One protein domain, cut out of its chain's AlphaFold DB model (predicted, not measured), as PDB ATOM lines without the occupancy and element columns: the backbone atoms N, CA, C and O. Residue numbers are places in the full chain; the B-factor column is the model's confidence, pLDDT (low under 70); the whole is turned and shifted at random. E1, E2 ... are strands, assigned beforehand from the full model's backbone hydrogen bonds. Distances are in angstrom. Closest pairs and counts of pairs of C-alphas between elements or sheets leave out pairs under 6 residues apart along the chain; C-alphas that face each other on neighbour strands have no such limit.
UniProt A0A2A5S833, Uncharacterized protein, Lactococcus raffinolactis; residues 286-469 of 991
ATOM      1  N   ASN A 286     -34.874 -19.677 -53.889       92.81
ATOM      2  CA  ASN A 286     -33.767 -20.095 -54.743       92.81
ATOM      3  C   ASN A 286     -32.669 -20.759 -53.910       92.81
ATOM      4  O   ASN A 286     -32.464 -20.414 -52.742       92.81
ATOM      5  N   SER A 287     -31.909 -21.650 -54.544       91.94
ATOM      6  CA  SER A 287     -30.796 -22.346 -53.904       91.94
ATOM      7  C   SER A 287     -29.715 -21.380 -53.423       91.94
ATOM      8  O   SER A 287     -29.273 -20.495 -54.159       91.94
ATOM      9  N   ASN A 288     -29.259 -21.598 -52.193       95.69
ATOM     10  CA  ASN A 288     -28.149 -20.857 -51.622       95.69
ATOM     11  C   ASN A 288     -26.808 -21.329 -52.203       95.69
ATOM     12  O   ASN A 288     -26.529 -22.527 -52.287       95.69
ATOM     13  N   LEU A 289     -25.977 -20.368 -52.593       95.44
ATOM     14  CA  LEU A 289     -24.647 -20.557 -53.164       95.44
ATOM     15  C   LEU A 289     -23.525 -20.320 -52.139       95.44
ATOM     16  O   LEU A 289     -22.354 -20.254 -52.507       95.44
ATOM     17  N   LEU A 290     -23.864 -20.180 -50.855       96.12
ATOM     18  CA  LEU A 290     -22.896 -20.091 -49.764       96.12
ATOM     19  C   LEU A 290     -22.800 -21.408 -48.993       96.12
ATOM     20  O   LEU A 290     -23.808 -22.002 -48.613       96.12
ATOM     21  N   VAL A 291     -21.569 -21.839 -48.735       94.75
ATOM     22  CA  VAL A 291     -21.244 -23.105 -48.071       94.75
ATOM     23  C   VAL A 291     -21.205 -22.911 -46.556       94.75
ATOM     24  O   VAL A 291     -20.546 -21.991 -46.065       94.75
ATOM     25  N   ASN A 292     -21.868 -23.809 -45.818       93.69
ATOM     26  CA  ASN A 292     -22.012 -23.750 -44.358       93.69
ATOM     27  C   ASN A 292     -22.646 -22.428 -43.892       93.69
ATOM     28  O   ASN A 292     -22.188 -21.780 -42.953       93.69
ATOM     29  N   SER A 293     -23.709 -22.002 -44.575       95.00
ATOM     30  CA  SER A 293     -24.428 -20.770 -44.228       95.00
ATOM     31  C   SER A 293     -25.325 -20.919 -42.996       95.00
ATOM     32  O   SER A 293     -25.816 -19.924 -42.471       95.00
ATOM     33  N   SER A 294     -25.524 -22.141 -42.502       92.88
ATOM     34  CA  SER A 294     -26.259 -22.422 -41.262       92.88
ATOM     35  C   SER A 294     -25.447 -22.191 -39.980       92.88
ATOM     36  O   SER A 294     -26.008 -22.280 -38.891       92.88
ATOM     37  N   ALA A 295     -24.136 -21.936 -40.098       93.81
ATOM     38  CA  ALA A 295     -23.206 -21.795 -38.975       93.81
ATOM     39  C   ALA A 295     -23.151 -23.017 -38.030       93.81
ATOM     40  O   ALA A 295     -22.866 -22.872 -36.842       93.81
ATOM     41  N   LYS A 296     -23.394 -24.233 -38.545       90.38
ATOM     42  CA  LYS A 296     -23.319 -25.477 -37.751       90.38
ATOM     43  C   LYS A 296     -21.904 -25.779 -37.254       90.38
ATOM     44  O   LYS A 296     -21.732 -26.262 -36.139       90.38
ATOM     45  N   THR A 297     -20.892 -25.511 -38.076       91.25
ATOM     46  CA  THR A 297     -19.474 -25.699 -37.730       91.25
ATOM     47  C   THR A 297     -18.649 -24.468 -38.094       91.25
ATOM     48  O   THR A 297     -19.105 -23.584 -38.821       91.25
ATOM     49  N   LYS A 298     -17.415 -24.384 -37.592       94.56
ATOM     50  CA  LYS A 298     -16.468 -23.307 -37.916       94.56
ATOM     51  C   LYS A 298     -15.729 -23.599 -39.233       94.56
ATOM     52  O   LYS A 298     -14.503 -23.596 -39.271       94.56
ATOM     53  N   ASP A 299     -16.494 -23.841 -40.296       93.94
ATOM     54  CA  ASP A 299     -16.032 -24.163 -41.654       93.94
ATOM     55  C   ASP A 299     -16.716 -23.265 -42.703       93.94
ATOM     56  O   ASP A 299     -17.544 -22.413 -42.365       93.94
ATOM     57  N   GLY A 300     -16.378 -23.431 -43.985       94.88
ATOM     58  CA  GLY A 300     -17.003 -22.704 -45.095       94.88
ATOM     59  C   GLY A 300     -16.998 -21.187 -44.891       94.88
ATOM     60  O   GLY A 300     -15.951 -20.595 -44.612       94.88
ATOM     61  N   PHE A 301     -18.174 -20.556 -44.968       96.44
ATOM     62  CA  PHE A 301     -18.335 -19.108 -44.785       96.44
ATOM     63  C   PHE A 301     -17.847 -18.618 -43.411       96.44
ATOM     64  O   PHE A 301     -17.299 -17.522 -43.303       96.44
ATOM     65  N   PHE A 302     -17.966 -19.438 -42.363       97.31
ATOM     66  CA  PHE A 302     -17.620 -19.059 -40.988       97.31
ATOM     67  C   PHE A 302     -16.232 -19.524 -40.529       97.31
ATOM     68  O   PHE A 302     -15.851 -19.290 -39.380       97.31
ATOM     69  N   LYS A 303     -15.429 -20.129 -41.413       96.81
ATOM     70  CA  LYS A 303     -14.114 -20.705 -41.079       96.81
ATOM     71  C   LYS A 303     -13.203 -19.757 -40.290       96.81
ATOM     72  O   LYS A 303     -12.590 -20.138 -39.288       96.81
ATOM     73  N   ASN A 304     -13.158 -18.496 -40.716       96.75
ATOM     74  CA  ASN A 304     -12.276 -17.467 -40.159       96.75
ATOM     75  C   ASN A 304     -12.986 -16.470 -39.226       96.75
ATOM     76  O   ASN A 304     -12.427 -15.413 -38.928       96.75
ATOM     77  N   PHE A 305     -14.197 -16.790 -38.765       97.44
ATOM     78  CA  PHE A 305     -14.849 -16.069 -37.667       97.44
ATOM     79  C   PHE A 305     -14.207 -16.470 -36.332       97.44
ATOM     80  O   PHE A 305     -13.435 -17.433 -36.279       97.44
ATOM     81  N   ASP A 306     -14.481 -15.737 -35.256       97.12
ATOM     82  CA  ASP A 306     -13.890 -16.033 -33.947       97.12
ATOM     83  C   ASP A 306     -14.587 -17.249 -33.314       97.12
ATOM     84  O   ASP A 306     -13.917 -18.151 -32.805       97.12
ATOM     85  N   LYS A 307     -15.918 -17.336 -33.444       95.44
ATOM     86  CA  LYS A 307     -16.729 -18.500 -33.044       95.44
ATOM     87  C   LYS A 307     -17.989 -18.662 -33.899       95.44
ATOM     88  O   LYS A 307     -18.406 -17.723 -34.575       95.44
ATOM     89  N   VAL A 308     -18.597 -19.845 -33.818       95.94
ATOM     90  CA  VAL A 308     -19.971 -20.118 -34.264       95.94
ATOM     91  C   VAL A 308     -20.788 -20.588 -33.066       95.94
ATOM     92  O   VAL A 308     -20.289 -21.365 -32.252       95.94
ATOM     93  N   GLU A 309     -21.997 -20.069 -32.909       91.31
ATOM     94  CA  GLU A 309     -22.867 -20.339 -31.765       91.31
ATOM     95  C   GLU A 309     -24.316 -20.041 -32.163       91.31
ATOM     96  O   GLU A 309     -24.561 -19.038 -32.822       91.31
ATOM     97  N   ASN A 310     -25.270 -20.892 -31.765       86.75
ATOM     98  CA  ASN A 310     -26.710 -20.648 -31.926       86.75
ATOM     99  C   ASN A 310     -27.120 -20.116 -33.313       86.75
ATOM    100  O   ASN A 310     -27.818 -19.117 -33.359       86.75
ATOM    101  N   ASP A 311     -26.690 -20.759 -34.408       90.12
ATOM    102  CA  ASP A 311     -26.995 -20.394 -35.812       90.12
ATOM    103  C   ASP A 311     -26.289 -19.158 -36.412       90.12
ATOM    104  O   ASP A 311     -26.515 -18.832 -37.583       90.12
ATOM    105  N   TYR A 312     -25.368 -18.523 -35.676       96.69
ATOM    106  CA  TYR A 312     -24.576 -17.388 -36.161       96.69
ATOM    107  C   TYR A 312     -23.062 -17.595 -36.031       96.69
ATOM    108  O   TYR A 312     -22.572 -18.323 -35.169       96.69
ATOM    109  N   GLY A 313     -22.296 -16.886 -36.861       97.38
ATOM    110  CA  GLY A 313     -20.863 -16.662 -36.658       97.38
ATOM    111  C   GLY A 313     -20.600 -15.290 -36.046       97.38
ATOM    112  O   GLY A 313     -21.187 -14.302 -36.482       97.38
ATOM    113  N   GLU A 314     -19.708 -15.206 -35.060       97.94
ATOM    114  CA  GLU A 314     -19.306 -13.953 -34.405       97.94
ATOM    115  C   GLU A 314     -17.853 -13.602 -34.747       97.94
ATOM    116  O   GLU A 314     -16.970 -14.464 -34.717       97.94
ATOM    117  N   ALA A 315     -17.602 -12.337 -35.087       96.75
ATOM    118  CA  ALA A 315     -16.269 -11.813 -35.356       96.75
ATOM    119  C   ALA A 315     -16.087 -10.431 -34.717       96.75
ATOM    120  O   ALA A 315     -16.896  -9.521 -34.911       96.75
ATOM    121  N   THR A 316     -14.986 -10.269 -33.995       96.69
ATOM    122  CA  THR A 316     -14.503  -9.006 -33.448       96.69
ATOM    123  C   THR A 316     -13.378  -8.487 -34.325       96.69
ATOM    124  O   THR A 316     -12.361  -9.151 -34.541       96.69
ATOM    125  N   ILE A 317     -13.560  -7.277 -34.839       96.00
ATOM    126  CA  ILE A 317     -12.624  -6.640 -35.755       96.00
ATOM    127  C   ILE A 317     -12.148  -5.337 -35.129       96.00
ATOM    128  O   ILE A 317     -12.954  -4.522 -34.689       96.00
ATOM    129  N   LYS A 318     -10.829  -5.140 -35.101       96.00
ATOM    130  CA  LYS A 318     -10.189  -3.934 -34.577       96.00
ATOM    131  C   LYS A 318      -9.016  -3.504 -35.444       96.00
ATOM    132  O   LYS A 318      -8.339  -4.357 -36.022       96.00
ATOM    133  N   GLY A 319      -8.761  -2.204 -35.516       95.25
ATOM    134  CA  GLY A 319      -7.636  -1.661 -36.266       95.25
ATOM    135  C   GLY A 319      -7.460  -0.156 -36.083       95.25
ATOM    136  O   GLY A 319      -8.389   0.559 -35.721       95.25
ATOM    137  N   THR A 320      -6.251   0.325 -36.374       96.06
ATOM    138  CA  THR A 320      -5.896   1.753 -36.370       96.06
ATOM    139  C   THR A 320      -5.334   2.119 -37.736       96.06
ATOM    140  O   THR A 320      -4.335   1.531 -38.147       96.06
ATOM    141  N   ASN A 321      -5.978   3.050 -38.443       95.06
ATOM    142  CA  ASN A 321      -5.595   3.498 -39.789       95.06
ATOM    143  C   ASN A 321      -5.165   2.362 -40.753       95.06
ATOM    144  O   ASN A 321      -4.142   2.462 -41.432       95.06
ATOM    145  N   THR A 322      -5.897   1.244 -40.762       96.81
ATOM    146  CA  THR A 322      -5.478   0.005 -41.427       96.81
ATOM    147  C   THR A 322      -6.646  -0.763 -42.041       96.81
ATOM    148  O   THR A 322      -7.812  -0.568 -41.688       96.81
ATOM    149  N   TRP A 323      -6.307  -1.660 -42.964       95.56
ATOM    150  CA  TRP A 323      -7.218  -2.639 -43.542       95.56
ATOM    151  C   TRP A 323      -7.236  -3.902 -42.687       95.56
ATOM    152  O   TRP A 323      -6.180  -4.419 -42.318       95.56
ATOM    153  N   VAL A 324      -8.425  -4.429 -42.416       96.56
ATOM    154  CA  VAL A 324      -8.605  -5.692 -41.698       96.56
ATOM    155  C   VAL A 324      -9.576  -6.557 -42.482       96.56
ATOM    156  O   VAL A 324     -10.628  -6.083 -42.915       96.56
ATOM    157  N   SER A 325      -9.228  -7.827 -42.684       95.12
ATOM    158  CA  SER A 325     -10.082  -8.757 -43.412       95.12
ATOM    159  C   SER A 325     -10.113 -10.157 -42.806       95.12
ATOM    160  O   SER A 325      -9.171 -10.601 -42.143       95.12
ATOM    161  N   ARG A 326     -11.214 -10.870 -43.056       96.44
ATOM    162  CA  ARG A 326     -11.334 -12.322 -42.862       96.44
ATOM    163  C   ARG A 326     -11.566 -12.976 -44.217       96.44
ATOM    164  O   ARG A 326     -12.410 -12.510 -44.982       96.44
ATOM    165  N   ARG A 327     -10.827 -14.046 -44.517       96.12
ATOM    166  CA  ARG A 327     -11.010 -14.804 -45.762       96.12
ATOM    167  C   ARG A 327     -12.287 -15.628 -45.728       96.12
ATOM    168  O   ARG A 327     -12.564 -16.269 -44.717       96.12
ATOM    169  N   LEU A 328     -13.011 -15.629 -46.840       96.94
ATOM    170  CA  LEU A 328     -14.278 -16.337 -47.023       96.94
ATOM    171  C   LEU A 328     -14.253 -17.251 -48.252       96.94
ATOM    172  O   LEU A 328     -15.311 -17.670 -48.701       96.94
ATOM    173  N   ASP A 329     -13.077 -17.542 -48.821       93.50
ATOM    174  CA  ASP A 329     -12.953 -18.279 -50.088       93.50
ATOM    175  C   ASP A 329     -13.672 -19.645 -50.041       93.50
ATOM    176  O   ASP A 329     -14.384 -19.999 -50.976       93.50
ATOM    177  N   ASP A 330     -13.589 -20.350 -48.907       93.12
ATOM    178  CA  ASP A 330     -14.254 -21.647 -48.682       93.12
ATOM    179  C   ASP A 330     -15.782 -21.533 -48.492       93.12
ATOM    180  O   ASP A 330     -16.483 -22.539 -48.399       93.12
ATOM    181  N   GLY A 331     -16.304 -20.311 -48.386       94.25
ATOM    182  CA  GLY A 331     -17.709 -20.015 -48.127       94.25
ATOM    183  C   GLY A 331     -18.568 -19.809 -49.364       94.25
ATOM    184  O   GLY A 331     -19.775 -19.660 -49.208       94.25
ATOM    185  N   PHE A 332     -17.992 -19.797 -50.567       94.75
ATOM    186  CA  PHE A 332     -18.722 -19.573 -51.817       94.75
ATOM    187  C   PHE A 332     -18.635 -20.812 -52.711       94.75
ATOM    188  O   PHE A 332     -17.543 -21.290 -53.014       94.75
ATOM    189  N   SER A 333     -19.784 -21.316 -53.166       92.75
ATOM    190  CA  SER A 333     -19.841 -22.482 -54.055       92.75
ATOM    191  C   SER A 333     -19.472 -22.152 -55.503       92.75
ATOM    192  O   SER A 333     -19.054 -23.037 -56.244       92.75
ATOM    193  N   ILE A 334     -19.601 -20.882 -55.903       91.88
ATOM    194  CA  ILE A 334     -19.236 -20.390 -57.234       91.88
ATOM    195  C   ILE A 334     -17.971 -19.540 -57.121       91.88
ATOM    196  O   ILE A 334     -17.918 -18.575 -56.346       91.88
ATOM    197  N   GLN A 335     -16.950 -19.883 -57.910       90.38
ATOM    198  CA  GLN A 335     -15.734 -19.081 -57.971       90.38
ATOM    199  C   GLN A 335     -16.000 -17.784 -58.747       90.38
ATOM    200  O   GLN A 335     -16.777 -17.787 -59.702       90.38
ATOM    201  N   PRO A 336     -15.338 -16.658 -58.419       90.38
ATOM    202  CA  PRO A 336     -15.707 -15.358 -58.984       90.38
ATOM    203  C   PRO A 336     -15.616 -15.232 -60.514       90.38
ATOM    204  O   PRO A 336     -16.206 -14.319 -61.085       90.38
ATOM    205  N   ARG A 337     -14.882 -16.127 -61.187       91.00
ATOM    206  CA  ARG A 337     -14.763 -16.164 -62.655       91.00
ATOM    207  C   ARG A 337     -15.767 -17.096 -63.339       91.00
ATOM    208  O   ARG A 337     -15.862 -17.057 -64.560       91.00
ATOM    209  N   ASP A 338     -16.526 -17.876 -62.576       94.56
ATOM    210  CA  ASP A 338     -17.556 -18.775 -63.106       94.56
ATOM    211  C   ASP A 338     -18.901 -18.052 -63.300       94.56
ATOM    212  O   ASP A 338     -19.811 -18.562 -63.957       94.56
ATOM    213  N   TYR A 339     -19.040 -16.837 -62.755       94.69
ATOM    214  CA  TYR A 339     -20.187 -15.980 -63.033       94.69
ATOM    215  C   TYR A 339     -20.166 -15.459 -64.466       94.69
ATOM    216  O   TYR A 339     -19.144 -14.991 -64.957       94.69
ATOM    217  N   LYS A 340     -21.338 -15.416 -65.100       94.62
ATOM    218  CA  LYS A 340     -21.506 -14.779 -66.408       94.62
ATOM    219  C   LYS A 340     -21.626 -13.255 -66.244       94.62
ATOM    220  O   LYS A 340     -22.497 -12.814 -65.495       94.62
ATOM    221  N   PRO A 341     -20.816 -12.437 -66.940       95.56
ATOM    222  CA  PRO A 341     -20.964 -10.985 -66.924       95.56
ATOM    223  C   PRO A 341     -22.372 -10.541 -67.324       95.56
ATOM    224  O   PRO A 341     -22.951 -11.074 -68.268       95.56
ATOM    225  N   GLY A 342     -22.915  -9.558 -66.609       92.50
ATOM    226  CA  GLY A 342     -24.280  -9.065 -66.800       92.50
ATOM    227  C   GLY A 342     -25.363  -9.857 -66.060       92.50
ATOM    228  O   GLY A 342     -26.454  -9.315 -65.868       92.50
ATOM    229  N   ASP A 343     -25.081 -11.077 -65.580       96.31
ATOM    230  CA  ASP A 343     -25.999 -11.774 -64.672       96.31
ATOM    231  C   ASP A 343     -26.142 -10.986 -63.363       96.31
ATOM    232  O   ASP A 343     -25.254 -10.233 -62.954       96.31
ATOM    233  N   LYS A 344     -27.273 -11.172 -62.686       96.50
ATOM    234  CA  LYS A 344     -27.533 -10.576 -61.377       96.50
ATOM    235  C   LYS A 344     -27.515 -11.649 -60.300       96.50
ATOM    236  O   LYS A 344     -28.061 -12.734 -60.504       96.50
ATOM    237  N   TYR A 345     -26.891 -11.330 -59.173       97.12
ATOM    238  CA  TYR A 345     -26.870 -12.160 -57.974       97.12
ATOM    239  C   TYR A 345     -27.246 -11.308 -56.767       97.12
ATOM    240  O   TYR A 345     -26.713 -10.211 -56.588       97.12
ATOM    241  N   THR A 346     -28.148 -11.822 -55.941       97.38
ATOM    242  CA  THR A 346     -28.566 -11.193 -54.691       97.38
ATOM    243  C   THR A 346     -27.811 -11.842 -53.542       97.38
ATOM    244  O   THR A 346     -27.830 -13.064 -53.398       97.38
ATOM    245  N   MET A 347     -27.156 -11.029 -52.718       98.00
ATOM    246  CA  MET A 347     -26.685 -11.445 -51.403       98.00
ATOM    247  C   MET A 347     -27.629 -10.915 -50.337       98.00
ATOM    248  O   MET A 347     -28.076  -9.771 -50.415       98.00
ATOM    249  N   SER A 348     -27.894 -11.726 -49.322       97.94
ATOM    250  CA  SER A 348     -28.726 -11.339 -48.193       97.94
ATOM    251  C   SER A 348     -28.291 -12.054 -46.918       97.94
ATOM    252  O   SER A 348     -27.823 -13.188 -46.958       97.94
ATOM    253  N   MET A 349     -28.358 -11.378 -45.777       97.94
ATOM    254  CA  MET A 349     -27.934 -11.938 -44.488       97.94
ATOM    255  C   MET A 349     -28.547 -11.158 -43.332       97.94
ATOM    256  O   MET A 349     -28.922  -9.996 -43.492       97.94
ATOM    257  N   ASP A 350     -28.609 -11.785 -42.163       97.31
ATOM    258  CA  ASP A 350     -28.968 -11.100 -40.927       97.31
ATOM    259  C   ASP A 350     -27.681 -10.755 -40.177       97.31
ATOM    260  O   ASP A 350     -26.829 -11.623 -39.955       97.31
ATOM    261  N   VAL A 351     -27.542  -9.496 -39.769       97.50
ATOM    262  CA  VAL A 351     -26.378  -9.011 -39.021       97.50
ATOM    263  C   VAL A 351     -26.797  -8.374 -37.705       97.50
ATOM    264  O   VAL A 351     -27.829  -7.716 -37.630       97.50
ATOM    265  N   MET A 352     -25.993  -8.557 -36.663       97.56
ATOM    266  CA  MET A 352     -26.183  -7.912 -35.364       97.56
ATOM    267  C   MET A 352     -24.846  -7.386 -34.865       97.56
ATOM    268  O   MET A 352     -23.879  -8.135 -34.767       97.56
ATOM    269  N   PHE A 353     -24.802  -6.113 -34.492       97.44
ATOM    270  CA  PHE A 353     -23.635  -5.514 -33.853       97.44
ATOM    271  C   PHE A 353     -23.816  -5.542 -32.342       97.44
ATOM    272  O   PHE A 353     -24.753  -4.941 -31.824       97.44
ATOM    273  N   THR A 354     -22.946  -6.253 -31.630       96.81
ATOM    274  CA  THR A 354     -22.993  -6.346 -30.157       96.81
ATOM    275  C   THR A 354     -22.077  -5.327 -29.485       96.81
ATOM    276  O   THR A 354     -22.260  -4.992 -28.318       96.81
ATOM    277  N   SER A 355     -21.106  -4.808 -30.235       96.38
ATOM    278  CA  SER A 355     -20.163  -3.785 -29.803       96.38
ATOM    279  C   SER A 355     -19.820  -2.883 -30.985       96.38
ATOM    280  O   SER A 355     -19.629  -3.378 -32.101       96.38
ATOM    281  N   TRP A 356     -19.748  -1.574 -30.748       95.44
ATOM    282  CA  TRP A 356     -19.405  -0.569 -31.753       95.44
ATOM    283  C   TRP A 356     -18.629   0.581 -31.111       95.44
ATOM    284  O   TRP A 356     -19.197   1.498 -30.520       95.44
ATOM    285  N   ASN A 357     -17.308   0.521 -31.232       94.06
ATOM    286  CA  ASN A 357     -16.369   1.390 -30.538       94.06
ATOM    287  C   ASN A 357     -15.513   2.118 -31.578       94.06
ATOM    288  O   ASN A 357     -14.373   1.733 -31.845       94.06
ATOM    289  N   LEU A 358     -16.068   3.175 -32.176       92.38
ATOM    290  CA  LEU A 358     -15.352   4.067 -33.090       92.38
ATOM    291  C   LEU A 358     -15.142   5.439 -32.425       92.38
ATOM    292  O   LEU A 358     -16.095   6.211 -32.317       92.38
ATOM    293  N   PRO A 359     -13.921   5.762 -31.954       90.62
ATOM    294  CA  PRO A 359     -13.626   7.061 -31.355       90.62
ATOM    295  C   PRO A 359     -13.797   8.218 -32.346       90.62
ATOM    296  O   PRO A 359     -13.643   8.041 -33.557       90.62
ATOM    297  N   VAL A 360     -14.031   9.429 -31.827       86.38
ATOM    298  CA  VAL A 360     -14.130  10.658 -32.634       86.38
ATOM    299  C   VAL A 360     -12.906  10.791 -33.552       86.38
ATOM    300  O   VAL A 360     -11.765  10.720 -33.099       86.38
ATOM    301  N   GLY A 361     -13.148  10.962 -34.855       87.12
ATOM    302  CA  GLY A 361     -12.101  11.016 -35.884       87.12
ATOM    303  C   GLY A 361     -11.709   9.661 -36.492       87.12
ATOM    304  O   GLY A 361     -10.862   9.635 -37.384       87.12
ATOM    305  N   THR A 362     -12.324   8.556 -36.055       90.88
ATOM    306  CA  THR A 362     -12.167   7.218 -36.653       90.88
ATOM    307  C   THR A 362     -13.427   6.836 -37.421       90.88
ATOM    308  O   THR A 362     -14.529   6.890 -36.886       90.88
ATOM    309  N   THR A 363     -13.277   6.442 -38.684       91.56
ATOM    310  CA  THR A 363     -14.388   6.069 -39.575       91.56
ATOM    311  C   THR A 363     -14.092   4.770 -40.317       91.56
ATOM    312  O   THR A 363     -12.928   4.396 -40.488       91.56
ATOM    313  N   LEU A 364     -15.145   4.090 -40.782       93.25
ATOM    314  CA  LEU A 364     -15.024   2.955 -41.695       93.25
ATOM    315  C   LEU A 364     -15.254   3.428 -43.130       93.25
ATOM    316  O   LEU A 364     -16.377   3.742 -43.525       93.25
ATOM    317  N   THR A 365     -14.186   3.491 -43.922       90.38
ATOM    318  CA  THR A 365     -14.270   3.936 -45.327       90.38
ATOM    319  C   THR A 365     -14.593   2.794 -46.288       90.38
ATOM    320  O   THR A 365     -15.060   3.032 -47.394       90.38
ATOM    321  N   GLU A 366     -14.363   1.556 -45.855       92.75
ATOM    322  CA  GLU A 366     -14.685   0.320 -46.571       92.75
ATOM    323  C   GLU A 366     -15.314  -0.629 -45.564       92.75
ATOM    324  O   GLU A 366     -14.757  -0.802 -44.475       92.75
ATOM    325  N   PHE A 367     -16.481  -1.191 -45.886       96.00
ATOM    326  CA  PHE A 367     -17.172  -2.106 -44.984       96.00
ATOM    327  C   PHE A 367     -18.193  -2.981 -45.720       96.00
ATOM    328  O   PHE A 367     -19.327  -2.566 -45.958       96.00
ATOM    329  N   TRP A 368     -17.773  -4.181 -46.117       96.94
ATOM    330  CA  TRP A 368     -18.577  -5.079 -46.950       96.94
ATOM    331  C   TRP A 368     -18.142  -6.542 -46.809       96.94
ATOM    332  O   TRP A 368     -17.041  -6.850 -46.342       96.94
ATOM    333  N   ILE A 369     -19.015  -7.449 -47.245       97.88
ATOM    334  CA  ILE A 369     -18.760  -8.888 -47.360       97.88
ATOM    335  C   ILE A 369     -19.021  -9.314 -48.806       97.88
ATOM    336  O   ILE A 369     -20.047  -8.946 -49.374       97.88
ATOM    337  N   GLY A 370     -18.112 -10.068 -49.426       96.56
ATOM    338  CA  GLY A 370     -18.322 -10.550 -50.792       96.56
ATOM    339  C   GLY A 370     -17.057 -10.923 -51.550       96.56
ATOM    340  O   GLY A 370     -15.988 -11.106 -50.972       96.56
ATOM    341  N   GLN A 371     -17.195 -11.018 -52.867       97.69
ATOM    342  CA  GLN A 371     -16.153 -11.375 -53.822       97.69
ATOM    343  C   GLN A 371     -15.740 -10.169 -54.675       97.69
ATOM    344  O   GLN A 371     -16.582  -9.368 -55.093       97.69
ATOM    345  N   ARG A 372     -14.445 -10.055 -54.985       95.62
ATOM    346  CA  ARG A 372     -13.899  -9.013 -55.875       95.62
ATOM    347  C   ARG A 372     -12.688  -9.490 -56.682       95.62
ATOM    348  O   ARG A 372     -12.062 -10.499 -56.354       95.62
ATOM    349  N   TYR A 373     -12.330  -8.722 -57.709       96.56
ATOM    350  CA  TYR A 373     -11.015  -8.801 -58.350       96.56
ATOM    351  C   TYR A 373      -9.928  -8.180 -57.464       96.56
ATOM    352  O   TYR A 373     -10.217  -7.427 -56.538       96.56
ATOM    353  N   THR A 374      -8.662  -8.477 -57.752       93.69
ATOM    354  CA  THR A 374      -7.505  -7.970 -56.996       93.69
ATOM    355  C   THR A 374      -6.438  -7.411 -57.945       93.69
ATOM    356  O   THR A 374      -6.702  -6.443 -58.665       93.69
ATOM    357  N   LYS A 375      -5.249  -8.017 -57.963       92.88
ATOM    358  CA  LYS A 375      -4.100  -7.682 -58.801       92.88
ATOM    359  C   LYS A 375      -3.490  -8.940 -59.423       92.88
ATOM    360  O   LYS A 375      -3.767 -10.055 -58.974       92.88
ATOM    361  N   SER A 376      -2.684  -8.765 -60.461       90.12
ATOM    362  CA  SER A 376      -1.861  -9.824 -61.044       90.12
ATOM    363  C   SER A 376      -0.743 -10.272 -60.088       90.12
ATOM    364  O   SER A 376      -0.428  -9.578 -59.120       90.12
ATOM    365  N   ILE A 377      -0.152 -11.450 -60.334       86.12
ATOM    366  CA  ILE A 377       0.924 -12.016 -59.485       86.12
ATOM    367  C   ILE A 377       2.143 -11.083 -59.434       86.12
ATOM    368  O   ILE A 377       2.723 -10.887 -58.371       86.12
ATOM    369  N   ASP A 378       2.496 -10.492 -60.573       84.69
ATOM    370  CA  ASP A 378       3.569  -9.501 -60.712       84.69
ATOM    371  C   ASP A 378       3.177  -8.096 -60.209       84.69
ATOM    372  O   ASP A 378       4.026  -7.215 -60.105       84.69
ATOM    373  N   GLY A 379       1.900  -7.880 -59.868       82.50
ATOM    374  CA  GLY A 379       1.366  -6.617 -59.366       82.50
ATOM    375  C   GLY A 379       1.225  -5.500 -60.404       82.50
ATOM    376  O   GLY A 379       0.865  -4.390 -60.016       82.50
ATOM    377  N   LEU A 380       1.483  -5.769 -61.689       84.56
ATOM    378  CA  LEU A 380       1.467  -4.764 -62.761       84.56
ATOM    379  C   LEU A 380       0.053  -4.333 -63.176       84.56
ATOM    380  O   LEU A 380      -0.136  -3.205 -63.626       84.56
ATOM    381  N   ILE A 381      -0.942  -5.210 -63.012       87.88
ATOM    382  CA  ILE A 381      -2.339  -4.955 -63.375       87.88
ATOM    383  C   ILE A 381      -3.195  -5.089 -62.113       87.88
ATOM    384  O   ILE A 381      -3.107  -6.083 -61.392       87.88
ATOM    385  N   SER A 382      -4.043  -4.097 -61.833       89.56
ATOM    386  CA  SER A 382      -4.977  -4.136 -60.702       89.56
ATOM    387  C   SER A 382      -6.347  -3.590 -61.087       89.56
ATOM    388  O   SER A 382      -6.438  -2.660 -61.884       89.56
ATOM    389  N   SER A 383      -7.406  -4.188 -60.534       91.69
ATOM    390  CA  SER A 383      -8.796  -3.786 -60.798       91.69
ATOM    391  C   SER A 383      -9.548  -3.459 -59.510       91.69
ATOM    392  O   SER A 383     -10.170  -2.405 -59.414       91.69
ATOM    393  N   TYR A 384      -9.489  -4.341 -58.506       91.81
ATOM    394  CA  TYR A 384     -10.243  -4.219 -57.248       91.81
ATOM    395  C   TYR A 384     -11.767  -4.047 -57.387       91.81
ATOM    396  O   TYR A 384     -12.446  -3.820 -56.384       91.81
ATOM    397  N   LYS A 385     -12.333  -4.207 -58.593       93.25
ATOM    398  CA  LYS A 385     -13.780  -4.147 -58.810       93.25
ATOM    399  C   LYS A 385     -14.483  -5.273 -58.060       93.25
ATOM    400  O   LYS A 385     -14.096  -6.441 -58.158       93.25
ATOM    401  N   GLN A 386     -15.531  -4.911 -57.332       94.75
ATOM    402  CA  GLN A 386     -16.397  -5.861 -56.644       94.75
ATOM    403  C   GLN A 386     -17.236  -6.647 -57.659       94.75
ATOM    404  O   GLN A 386     -17.664  -6.101 -58.674       94.75
ATOM    405  N   ILE A 387     -17.428  -7.940 -57.392       96.31
ATOM    406  CA  ILE A 387     -18.098  -8.887 -58.295       96.31
ATOM    407  C   ILE A 387     -19.504  -9.187 -57.774       96.31
ATOM    408  O   ILE A 387     -20.489  -8.844 -58.420       96.31
ATOM    409  N   CYS A 388     -19.595  -9.777 -56.582       96.88
ATOM    410  CA  CYS A 388     -20.846 -10.024 -55.872       96.88
ATOM    411  C   CYS A 388     -20.610  -9.742 -54.391       96.88
ATOM    412  O   CYS A 388     -19.744 -10.365 -53.778       96.88
ATOM    413  N   PHE A 389     -21.288  -8.738 -53.842       96.69
ATOM    414  CA  PHE A 389     -21.012  -8.253 -52.494       96.69
ATOM    415  C   PHE A 389     -22.229  -7.596 -51.854       96.69
ATOM    416  O   PHE A 389     -23.191  -7.224 -52.530       96.69
ATOM    417  N   ILE A 390     -22.132  -7.399 -50.544       97.56
ATOM    418  CA  ILE A 390     -23.093  -6.671 -49.731       97.56
ATOM    419  C   ILE A 390     -22.375  -5.701 -48.794       97.56
ATOM    420  O   ILE A 390     -21.368  -6.048 -48.178       97.56
ATOM    421  N   ASP A 391     -22.881  -4.472 -48.707       96.50
ATOM    422  CA  ASP A 391     -22.372  -3.475 -47.766       96.50
ATOM    423  C   ASP A 391     -22.948  -3.720 -46.372       96.50
ATOM    424  O   ASP A 391     -24.109  -4.109 -46.224       96.50
ATOM    425  N   LEU A 392     -22.144  -3.451 -45.347       95.50
ATOM    426  CA  LEU A 392     -22.581  -3.500 -43.956       95.50
ATOM    427  C   LEU A 392     -22.966  -2.094 -43.457       95.50
ATOM    428  O   LEU A 392     -22.438  -1.096 -43.963       95.50
ATOM    429  N   PRO A 393     -23.864  -1.981 -42.455       92.44
ATOM    430  CA  PRO A 393     -24.234  -0.697 -41.863       92.44
ATOM    431  C   PRO A 393     -23.005   0.075 -41.369       92.44
ATOM    432  O   PRO A 393     -22.272  -0.403 -40.510       92.44
ATOM    433  N   ARG A 394     -22.768   1.277 -41.907       87.00
ATOM    434  CA  ARG A 394     -21.575   2.080 -41.572       87.00
ATOM    435  C   ARG A 394     -21.636   2.750 -40.201       87.00
ATOM    436  O   ARG A 394     -20.594   3.166 -39.714       87.00
ATOM    437  N   ASP A 395     -22.827   2.863 -39.619       85.19
ATOM    438  CA  ASP A 395     -23.045   3.346 -38.254       85.19
ATOM    439  C   ASP A 395     -24.292   2.675 -37.636       85.19
ATOM    440  O   ASP A 395     -25.393   3.225 -37.679       85.19
ATOM    441  N   PRO A 396     -24.160   1.446 -37.104       89.12
ATOM    442  CA  PRO A 396     -25.227   0.724 -36.420       89.12
ATOM    443  C   PRO A 396     -25.356   1.114 -34.937       89.12
ATOM    444  O   PRO A 396     -25.998   0.385 -34.183       89.12
ATOM    445  N   SER A 397     -24.755   2.223 -34.485       84.12
ATOM    446  CA  SER A 397     -24.710   2.602 -33.060       84.12
ATOM    447  C   SER A 397     -26.092   2.720 -32.400       84.12
ATOM    448  O   SER A 397     -26.246   2.366 -31.234       84.12
ATOM    449  N   ASN A 398     -27.121   3.118 -33.156       88.69
ATOM    450  CA  ASN A 398     -28.509   3.199 -32.679       88.69
ATOM    451  C   ASN A 398     -29.289   1.869 -32.772       88.69
ATOM    452  O   ASN A 398     -30.462   1.819 -32.410       88.69
ATOM    453  N   MET A 399     -28.665   0.801 -33.276       92.38
ATOM    454  CA  MET A 399     -29.288  -0.506 -33.543       92.38
ATOM    455  C   MET A 399     -28.454  -1.668 -32.976       92.38
ATOM    456  O   MET A 399     -28.493  -2.789 -33.487       92.38
ATOM    457  N   LEU A 400     -27.671  -1.412 -31.923       95.06
ATOM    458  CA  LEU A 400     -26.890  -2.458 -31.263       95.06
ATOM    459  C   LEU A 400     -27.801  -3.526 -30.651       95.06
ATOM    460  O   LEU A 400     -28.884  -3.234 -30.147       95.06
ATOM    461  N   ASN A 401     -27.323  -4.770 -30.670       95.44
ATOM    462  CA  ASN A 401     -28.025  -5.955 -30.172       95.44
ATOM    463  C   ASN A 401     -29.386  -6.214 -30.843       95.44
ATOM    464  O   ASN A 401     -30.245  -6.884 -30.272       95.44
ATOM    465  N   GLN A 402     -29.575  -5.725 -32.070       94.94
ATOM    466  CA  GLN A 402     -30.742  -6.009 -32.904       94.94
ATOM    467  C   GLN A 402     -30.309  -6.749 -34.173       94.94
ATOM    468  O   GLN A 402     -29.254  -6.458 -34.739       94.94
ATOM    469  N   TRP A 403     -31.109  -7.723 -34.613       96.06
ATOM    470  CA  TRP A 403     -30.902  -8.390 -35.900       96.06
ATOM    471  C   TRP A 403     -31.427  -7.513 -37.034       96.06
ATOM    472  O   TRP A 403     -32.589  -7.115 -37.030       96.06
ATOM    473  N   ILE A 404     -30.575  -7.254 -38.020       94.94
ATOM    474  CA  ILE A 404     -30.873  -6.422 -39.181       94.94
ATOM    475  C   ILE A 404     -30.725  -7.289 -40.428       94.94
ATOM    476  O   ILE A 404     -29.631  -7.776 -40.716       94.94
ATOM    477  N   ARG A 405     -31.812  -7.465 -41.185       95.69
ATOM    478  CA  ARG A 405     -31.758  -8.082 -42.514       95.69
ATOM    479  C   ARG A 405     -31.166  -7.075 -43.495       95.69
ATOM    480  O   ARG A 405     -31.727  -5.999 -43.690       95.69
ATOM    481  N   ILE A 406     -30.054  -7.427 -44.126       96.94
ATOM    482  CA  ILE A 406     -29.454  -6.650 -45.213       96.94
ATOM    483  C   ILE A 406     -29.550  -7.440 -46.516       96.94
ATOM    484  O   ILE A 406     -29.403  -8.662 -46.522       96.94
ATOM    485  N   THR A 407     -29.788  -6.738 -47.623       97.19
ATOM    486  CA  THR A 407     -29.873  -7.328 -48.964       97.19
ATOM    487  C   THR A 407     -29.227  -6.419 -50.004       97.19
ATOM    488  O   THR A 407     -29.330  -5.192 -49.919       97.19
ATOM    489  N   LYS A 408     -28.535  -7.009 -50.982       97.50
ATOM    490  CA  LYS A 408     -27.943  -6.287 -52.111       97.50
ATOM    491  C   LYS A 408     -27.886  -7.157 -53.359       97.50
ATOM    492  O   LYS A 408     -27.303  -8.237 -53.356       97.50
ATOM    493  N   THR A 409     -28.407  -6.623 -54.459       97.62
ATOM    494  CA  THR A 409     -28.261  -7.215 -55.793       97.62
ATOM    495  C   THR A 409     -27.038  -6.629 -56.490       97.62
ATOM    496  O   THR A 409     -26.955  -5.420 -56.703       97.62
ATOM    497  N   SER A 410     -26.096  -7.489 -56.869       96.75
ATOM    498  CA  SER A 410     -24.919  -7.148 -57.670       96.75
ATOM    499  C   SER A 410     -25.131  -7.571 -59.125       96.75
ATOM    500  O   SER A 410     -25.566  -8.693 -59.390       96.75
ATOM    501  N   THR A 411     -24.799  -6.693 -60.072       96.75
ATOM    502  CA  THR A 411     -24.659  -7.063 -61.490       96.75
ATOM    503  C   THR A 411     -23.210  -7.462 -61.730       96.75
ATOM    504  O   THR A 411     -22.310  -6.660 -61.480       96.75
ATOM    505  N   ILE A 412     -22.985  -8.681 -62.215       97.19
ATOM    506  CA  ILE A 412     -21.642  -9.226 -62.402       97.19
ATOM    507  C   ILE A 412     -20.885  -8.384 -63.446       97.19
ATOM    508  O   ILE A 412     -21.378  -8.223 -64.569       97.19
ATOM    509  N   PRO A 413     -19.702  -7.837 -63.110       95.19
ATOM    510  CA  PRO A 413     -18.925  -7.003 -64.021       95.19
ATOM    511  C   PRO A 413     -18.336  -7.818 -65.190       95.19
ATOM    512  O   PRO A 413     -18.218  -9.041 -65.096       95.19
ATOM    513  N   PRO A 414     -17.913  -7.155 -66.286       94.50
ATOM    514  CA  PRO A 414     -17.103  -7.785 -67.329       94.50
ATOM    515  C   PRO A 414     -15.878  -8.499 -66.753       94.50
ATOM    516  O   PRO A 414     -15.335  -8.086 -65.724       94.50
ATOM    517  N   TYR A 415     -15.425  -9.555 -67.430       93.88
ATOM    518  CA  TYR A 415     -14.199 -10.237 -67.037       93.88
ATOM    519  C   TYR A 415     -13.001  -9.292 -67.116       93.88
ATOM    520  O   TYR A 415     -12.781  -8.634 -68.130       93.88
ATOM    521  N   GLU A 416     -12.216  -9.264 -66.044       92.69
ATOM    522  CA  GLU A 416     -10.893  -8.645 -66.048       92.69
ATOM    523  C   GLU A 416      -9.863  -9.579 -66.686       92.69
ATOM    524  O   GLU A 416     -10.089 -10.796 -66.785       92.69
ATOM    525  N   ASP A 417      -8.706  -9.009 -67.037       90.81
ATOM    526  CA  ASP A 417      -7.556  -9.743 -67.571       90.81
ATOM    527  C   ASP A 417      -7.310 -11.049 -66.780       90.81
ATOM    528  O   ASP A 417      -7.359 -11.035 -65.539       90.81
ATOM    529  N   PRO A 418      -7.079 -12.198 -67.447       90.50
ATOM    530  CA  PRO A 418      -6.905 -13.489 -66.777       90.50
ATOM    531  C   PRO A 418      -5.798 -13.514 -65.711       90.50
ATOM    532  O   PRO A 418      -5.869 -14.322 -64.781       90.50
ATOM    533  N   SER A 419      -4.793 -12.638 -65.811       90.19
ATOM    534  CA  SER A 419      -3.705 -12.530 -64.832       90.19
ATOM    535  C   SER A 419      -4.163 -11.977 -63.475       90.19
ATOM    536  O   SER A 419      -3.568 -12.327 -62.450       90.19
ATOM    537  N   VAL A 420      -5.229 -11.168 -63.438       92.81
ATOM    538  CA  VAL A 420      -5.772 -10.554 -62.214       92.81
ATOM    539  C   VAL A 420      -6.397 -11.630 -61.322       92.81
ATOM    540  O   VAL A 420      -7.262 -12.394 -61.748       92.81
ATOM    541  N   LYS A 421      -5.992 -11.720 -60.053       93.50
ATOM    542  CA  LYS A 421      -6.557 -12.705 -59.113       93.50
ATOM    543  C   LYS A 421      -7.898 -12.245 -58.540       93.50
ATOM    544  O   LYS A 421      -8.280 -11.082 -58.666       93.50
ATOM    545  N   THR A 422      -8.598 -13.150 -57.872       95.00
ATOM    546  CA  THR A 422      -9.876 -12.892 -57.196       95.00
ATOM    547  C   THR A 422      -9.791 -13.320 -55.738       95.00
ATOM    548  O   THR A 422      -8.940 -14.136 -55.386       95.00
ATOM    549  N   GLU A 423     -10.668 -12.783 -54.897       95.12
ATOM    550  CA  GLU A 423     -10.761 -13.151 -53.480       95.12
ATOM    551  C   GLU A 423     -12.192 -12.986 -52.959       95.12
ATOM    552  O   GLU A 423     -12.954 -12.174 -53.497       95.12
ATOM    553  N   ALA A 424     -12.529 -13.723 -51.898       97.25
ATOM    554  CA  ALA A 424     -13.746 -13.535 -51.112       97.25
ATOM    555  C   ALA A 424     -13.397 -13.119 -49.677       97.25
ATOM    556  O   ALA A 424     -12.656 -13.821 -48.986       97.25
ATOM    557  N   LEU A 425     -13.917 -11.982 -49.212       96.44
ATOM    558  CA  LEU A 425     -13.533 -11.385 -47.932       96.44
ATOM    559  C   LEU A 425     -14.731 -10.816 -47.169       96.44
ATOM    560  O   LEU A 425     -15.663 -10.272 -47.759       96.44
ATOM    561  N   PHE A 426     -14.631 -10.850 -45.842       97.31
ATOM    562  CA  PHE A 426     -15.204  -9.816 -44.989       97.31
ATOM    563  C   PHE A 426     -14.142  -8.721 -44.849       97.31
ATOM    564  O   PHE A 426     -13.080  -8.978 -44.282       97.31
ATOM    565  N   MET A 427     -14.395  -7.535 -45.409       95.56
ATOM    566  CA  MET A 427     -13.444  -6.428 -45.496       95.56
ATOM    567  C   MET A 427     -13.878  -5.219 -44.668       95.56
ATOM    568  O   MET A 427     -15.024  -4.770 -44.753       95.56
ATOM    569  N   THR A 428     -12.921  -4.620 -43.955       95.62
ATOM    570  CA  THR A 428     -13.071  -3.270 -43.416       95.62
ATOM    571  C   THR A 428     -11.787  -2.439 -43.502       95.62
ATOM    572  O   THR A 428     -10.678  -2.976 -43.448       95.62
ATOM    573  N   LYS A 429     -11.928  -1.113 -43.610       95.31
ATOM    574  CA  LYS A 429     -10.826  -0.154 -43.451       95.31
ATOM    575  C   LYS A 429     -11.147   0.854 -42.361       95.31
ATOM    576  O   LYS A 429     -12.024   1.698 -42.551       95.31
ATOM    577  N   PHE A 430     -10.362   0.821 -41.289       95.88
ATOM    578  CA  PHE A 430     -10.353   1.863 -40.268       95.88
ATOM    579  C   PHE A 430      -9.511   3.034 -40.769       95.88
ATOM    580  O   PHE A 430      -8.350   2.847 -41.126       95.88
ATOM    581  N   THR A 431     -10.078   4.237 -40.781       94.19
ATOM    582  CA  THR A 431      -9.379   5.477 -41.141       94.19
ATOM    583  C   THR A 431      -9.503   6.457 -39.980       94.19
ATOM    584  O   THR A 431     -10.611   6.868 -39.642       94.19
ATOM    585  N   GLY A 432      -8.378   6.805 -39.356       91.50
ATOM    586  CA  GLY A 432      -8.331   7.656 -38.163       91.50
ATOM    587  C   GLY A 432      -7.113   7.368 -37.287       91.50
ATOM    588  O   GLY A 432      -6.490   6.315 -37.414       91.50
ATOM    589  N   ALA A 433      -6.763   8.310 -36.409       89.44
ATOM    590  CA  ALA A 433      -5.586   8.207 -35.539       89.44
ATOM    591  C   ALA A 433      -5.796   7.311 -34.301       89.44
ATOM    592  O   ALA A 433      -4.823   6.950 -33.647       89.44
ATOM    593  N   SER A 434      -7.047   6.970 -33.972       93.44
ATOM    594  CA  SER A 434      -7.398   6.119 -32.827       93.44
ATOM    595  C   SER A 434      -7.789   4.710 -33.280       93.44
ATOM    596  O   SER A 434      -8.242   4.522 -34.411       93.44
ATOM    597  N   GLU A 435      -7.622   3.717 -32.401       95.19
ATOM    598  CA  GLU A 435      -8.094   2.354 -32.662       95.19
ATOM    599  C   GLU A 435      -9.625   2.332 -32.678       95.19
ATOM    600  O   GLU A 435     -10.277   2.773 -31.732       95.19
ATOM    601  N   GLY A 436     -10.196   1.812 -33.762       94.19
ATOM    602  CA  GLY A 436     -11.609   1.466 -33.833       94.19
ATOM    603  C   GLY A 436     -11.793  -0.035 -33.640       94.19
ATOM    604  O   GLY A 436     -10.944  -0.829 -34.056       94.19
ATOM    605  N   SER A 437     -12.911  -0.439 -33.044       95.81
ATOM    606  CA  SER A 437     -13.306  -1.847 -32.975       95.81
ATOM    607  C   SER A 437     -14.819  -2.031 -33.017       95.81
ATOM    608  O   SER A 437     -15.576  -1.142 -32.636       95.81
ATOM    609  N   PHE A 438     -15.266  -3.187 -33.492       96.31
ATOM    610  CA  PHE A 438     -16.658  -3.616 -33.411       96.31
ATOM    611  C   PHE A 438     -16.735  -5.142 -33.327       96.31
ATOM    612  O   PHE A 438     -15.830  -5.850 -33.780       96.31
ATOM    613  N   THR A 439     -17.842  -5.648 -32.789       97.38
ATOM    614  CA  THR A 439     -18.171  -7.078 -32.798       97.38
ATOM    615  C   THR A 439     -19.478  -7.269 -33.545       97.38
ATOM    616  O   THR A 439     -20.478  -6.616 -33.239       97.38
ATOM    617  N   VAL A 440     -19.459  -8.158 -34.537       97.12
ATOM    618  CA  VAL A 440     -20.607  -8.459 -35.391       97.12
ATOM    619  C   VAL A 440     -20.923  -9.949 -35.361       97.12
ATOM    620  O   VAL A 440     -20.027 -10.794 -35.384       97.12
ATOM    621  N   ARG A 441     -22.213 -10.260 -35.340       98.06
ATOM    622  CA  ARG A 441     -22.777 -11.583 -35.584       98.06
ATOM    623  C   ARG A 441     -23.413 -11.602 -36.960       98.06
ATOM    624  O   ARG A 441     -24.100 -10.652 -37.326       98.06
ATOM    625  N   VAL A 442     -23.196 -12.678 -37.701       97.88
ATOM    626  CA  VAL A 442     -23.781 -12.908 -39.024       97.88
ATOM    627  C   VAL A 442     -24.488 -14.255 -38.995       97.88
ATOM    628  O   VAL A 442     -23.864 -15.258 -38.650       97.88
ATOM    629  N   ARG A 443     -25.766 -14.292 -39.376       97.06
ATOM    630  CA  ARG A 443     -26.519 -15.544 -39.548       97.06
ATOM    631  C   ARG A 443     -27.277 -15.560 -40.859       97.06
ATOM    632  O   ARG A 443     -27.554 -14.515 -41.452       97.06
ATOM    633  N   LYS A 444     -27.607 -16.774 -41.299       95.94
ATOM    634  CA  LYS A 444     -28.350 -17.033 -42.535       95.94
ATOM    635  C   LYS A 444     -27.819 -16.246 -43.751       95.94
ATOM    636  O   LYS A 444     -28.629 -15.680 -44.495       95.94
ATOM    637  N   PRO A 445     -26.485 -16.164 -43.980       97.62
ATOM    638  CA  PRO A 445     -25.984 -15.567 -45.198       97.62
ATOM    639  C   PRO A 445     -26.429 -16.397 -46.398       97.62
ATOM    640  O   PRO A 445     -26.368 -17.629 -46.407       97.62
ATOM    641  N   LYS A 446     -26.878 -15.707 -47.435       97.19
ATOM    642  CA  LYS A 446     -27.321 -16.291 -48.686       97.19
ATOM    643  C   LYS A 446     -26.737 -15.528 -49.854       97.19
ATOM    644  O   LYS A 446     -26.664 -14.301 -49.837       97.19
ATOM    645  N   GLN A 447     -26.346 -16.278 -50.870       96.94
ATOM    646  CA  GLN A 447     -26.114 -15.762 -52.208       96.94
ATOM    647  C   GLN A 447     -26.980 -16.572 -53.163       96.94
ATOM    648  O   GLN A 447     -26.949 -17.799 -53.134       96.94
ATOM    649  N   GLU A 448     -27.730 -15.899 -54.020       95.62
ATOM    650  CA  GLU A 448     -28.612 -16.542 -54.988       95.62
ATOM    651  C   GLU A 448     -28.582 -15.811 -56.329       95.62
ATOM    652  O   GLU A 448     -28.317 -14.610 -56.406       95.62
ATOM    653  N   ARG A 449     -28.837 -16.542 -57.416       94.56
ATOM    654  CA  ARG A 449     -28.948 -15.948 -58.750       94.56
ATOM    655  C   ARG A 449     -30.299 -15.250 -58.880       94.56
ATOM    656  O   ARG A 449     -31.328 -15.850 -58.596       94.56
ATOM    657  N   GLY A 450     -30.303 -14.017 -59.372       92.94
ATOM    658  CA  GLY A 450     -31.516 -13.231 -59.571       92.94
ATOM    659  C   GLY A 450     -31.405 -11.818 -59.014       92.94
ATOM    660  O   GLY A 450     -30.322 -11.263 -58.854       92.94
ATOM    661  N   SER A 451     -32.559 -11.192 -58.800       93.50
ATOM    662  CA  SER A 451     -32.672  -9.823 -58.263       93.50
ATOM    663  C   SER A 451     -33.667  -9.716 -57.114       93.50
ATOM    664  O   SER A 451     -34.084  -8.615 -56.769       93.50
ATOM    665  N   VAL A 452     -34.068 -10.860 -56.562       89.62
ATOM    666  CA  VAL A 452     -35.026 -10.983 -55.463       89.62
ATOM    667  C   VAL A 452     -34.290 -11.639 -54.297       89.62
ATOM    668  O   VAL A 452     -33.508 -12.557 -54.524       89.62
ATOM    669  N   ASP A 453     -34.490 -11.132 -53.081       92.38
ATOM    670  CA  ASP A 453     -34.080 -11.810 -51.844       92.38
ATOM    671  C   ASP A 453     -35.149 -12.853 -51.525       92.38
ATOM    672  O   ASP A 453     -36.256 -12.494 -51.120       92.38
ATOM    673  N   THR A 454     -34.863 -14.126 -51.796       93.69
ATOM    674  CA  THR A 454     -35.801 -15.208 -51.484       93.69
ATOM    675  C   THR A 454     -35.448 -15.829 -50.129       93.69
ATOM    676  O   THR A 454     -34.296 -15.736 -49.691       93.69
ATOM    677  N   PRO A 455     -36.401 -16.482 -49.435       93.69
ATOM    678  CA  PRO A 455     -36.176 -17.003 -48.087       93.69
ATOM    679  C   PRO A 455     -34.923 -17.865 -47.962       93.69
ATOM    680  O   PRO A 455     -34.519 -18.553 -48.903       93.69
ATOM    681  N   TRP A 456     -34.287 -17.820 -46.793       94.19
ATOM    682  CA  TRP A 456     -33.043 -18.546 -46.572       94.19
ATOM    683  C   TRP A 456     -33.239 -20.063 -46.651       94.19
ATOM    684  O   TRP A 456     -34.152 -20.612 -46.040       94.19
ATOM    685  N   THR A 457     -32.326 -20.727 -47.357       92.56
ATOM    686  CA  THR A 457     -32.138 -22.181 -47.336       92.56
ATOM    687  C   THR A 457     -30.648 -22.477 -47.146       92.56
ATOM    688  O   THR A 457     -29.811 -21.641 -47.519       92.56
ATOM    689  N   PRO A 458     -30.266 -23.654 -46.623       92.62
ATOM    690  CA  PRO A 458     -28.896 -24.138 -46.753       92.62
ATOM    691  C   PRO A 458     -28.528 -24.348 -48.231       92.62
ATOM    692  O   PRO A 458     -29.388 -24.363 -49.124       92.62
ATOM    693  N   ALA A 459     -27.232 -24.497 -48.505       90.88
ATOM    694  CA  ALA A 459     -26.779 -24.919 -49.826       90.88
ATOM    695  C   ALA A 459     -27.141 -26.397 -50.064       90.88
ATOM    696  O   ALA A 459     -27.027 -27.198 -49.133       90.88
ATOM    697  N   PRO A 460     -27.475 -26.811 -51.301       88.69
ATOM    698  CA  PRO A 460     -27.725 -28.222 -51.612       88.69
ATOM    699  C   PRO A 460     -26.559 -29.153 -51.255       88.69
ATOM    700  O   PRO A 460     -26.772 -30.315 -50.940       88.69
ATOM    701  N   SER A 461     -25.319 -28.655 -51.277       85.62
ATOM    702  CA  SER A 461     -24.135 -29.415 -50.860       85.62
ATOM    703  C   SER A 461     -24.029 -29.614 -49.343       85.62
ATOM    704  O   SER A 461     -23.268 -30.466 -48.900       85.62
ATOM    705  N   GLU A 462     -24.723 -28.792 -48.554       87.62
ATOM    706  CA  GLU A 462     -24.757 -28.867 -47.091       87.62
ATOM    707  C   GLU A 462     -25.929 -29.733 -46.615       87.62
ATOM    708  O   GLU A 462     -25.759 -30.594 -45.756       87.62
ATOM    709  N   ASP A 463     -27.114 -29.501 -47.179       88.75
ATOM    710  CA  ASP A 463     -28.338 -30.230 -46.860       88.75
ATOM    711  C   ASP A 463     -29.270 -30.215 -48.079       88.75
ATOM    712  O   ASP A 463     -29.959 -29.229 -48.351       88.75
ATOM    713  N   GLN A 464     -29.273 -31.316 -48.836       88.06
ATOM    714  CA  GLN A 464     -30.066 -31.449 -50.062       88.06
ATOM    715  C   GLN A 464     -31.575 -31.358 -49.805       88.06
ATOM    716  O   GLN A 464     -32.297 -30.822 -50.644       88.06
ATOM    717  N   LEU A 465     -32.053 -31.864 -48.660       89.19
ATOM    718  CA  LEU A 465     -33.473 -31.834 -48.301       89.19
ATOM    719  C   LEU A 465     -33.872 -30.484 -47.712       89.19
ATOM    720  O   LEU A 465     -34.961 -30.002 -48.005       89.19
ATOM    721  N   GLY A 466     -33.000 -29.860 -46.919       87.75
ATOM    722  CA  GLY A 466     -33.207 -28.510 -46.395       87.75
ATOM    723  C   GLY A 466     -33.146 -27.420 -47.471       87.75
ATOM    724  O   GLY A 466     -33.713 -26.345 -47.289       87.75
ATOM    725  N   ALA A 467     -32.492 -27.681 -48.609       90.00
ATOM    726  CA  ALA A 467     -32.379 -26.739 -49.725       90.00
ATOM    727  C   ALA A 467     -33.673 -26.560 -50.546       90.00
ATOM    728  O   ALA A 467     -33.713 -25.709 -51.438       90.00
ATOM    729  N   ILE A 468     -34.713 -27.355 -50.275       90.69
ATOM    730  CA  ILE A 468     -36.000 -27.332 -50.976       90.69
ATOM    731  C   ILE A 468     -37.159 -27.348 -49.968       90.69
ATOM    732  O   ILE A 468     -37.105 -28.105 -49.000       90.69
ATOM    733  N   PRO A 469     -38.236 -26.564 -50.175       92.50
ATOM    734  CA  PRO A 469     -39.371 -26.574 -49.258       92.50
ATOM    735  C   PRO A 469     -40.025 -27.949 -49.160       92.50
ATOM    736  O   PRO A 469     -40.299 -28.599 -50.179       92.50
TER     737      PRO A 469
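What this domain is: This is residues 286 to 469 of the 991 residues of an uncharacterized protein of Lactococcus raffinolactis (UniProt A0A2A5S833). Two antiparallel strand sheets, both twisted and sharply bent, nest as one V inside another: E3 E8 E5 E6 lies within the bend of E1 E2 E9 E4 E7. They are only partly face to face; at one side E6 and E7 come together, while E1 stays clear of the inner sheet. Of the 184 printed residues, 79, under half, are in named elements: nine strands, E1 to E9 along the printed part, and no named helix, an all strand class. The whole is compact, with a radius of gyration of the C-alphas of 16.4 A and spans of 45 by 45 by 26 A.

Where its parts are: Begin at Asn 286; residues 286 to 306 hold no named element. Find C-alpha 307 at (-16.729, -18.500, -33.044), where E1 runs to 309; E2 follows, residues 312 to 319, 23.1 A long, then E3, 323 to 327. E4, 344 to 357, spans 34.9 A and bends by 83 degrees at residue 354. E5, 363 to 373, spans 24.2 A and bends by 93 degrees at residue 370. Next come E6, 386 to 391, and E7, 404 to 411, 23.2 A long. E8, 422 to 431, spans 24.4 A and bends by 72 degrees at residue 425. E9, 436 to 449, spans 35.0 A, bends by 70 degrees at residue 443 and ends at C-alpha 449 (-28.948, -15.948, -58.750).

How they stand to each other: In the sheet E1 E2 E9 E4 E7, look first at the hairpin of E1 and E2, with N 309 and O 312 at 2.9 A. Then check N 313 and O 442, 2.9 A, for E2 and E9; N 441 and O 352, 2.8 A, for E9 and E4; and N 404 and O 351, 2.8 A, for E4 and the edge strand E7. In the other sheet, look at N 324 and O 428, 2.9 A, for E3 and E8; N 425 and O 370, 2.9 A, for E8 and E5; and N 371 and O 388, 2.8 A, for the hairpin of E5 and E6. Between the sheets, the closest C-alphas of E6 and E7 are those of Cys 388 and Ser 410, 5.3 A apart. For E4 and E6 they are those of Met 347 and Ile 390, 6.2 A apart. E1 and E8 are apart.

The domain as a whole: The two C-alphas farthest apart are those of Ala 433 and Leu 465, 50.4 A. The printed part has no cut. The links E3 to E4, E5 to E6 and E6 to E7 are long. The mean pLDDT of the printed part is 93.9, and no printed residue is under 70.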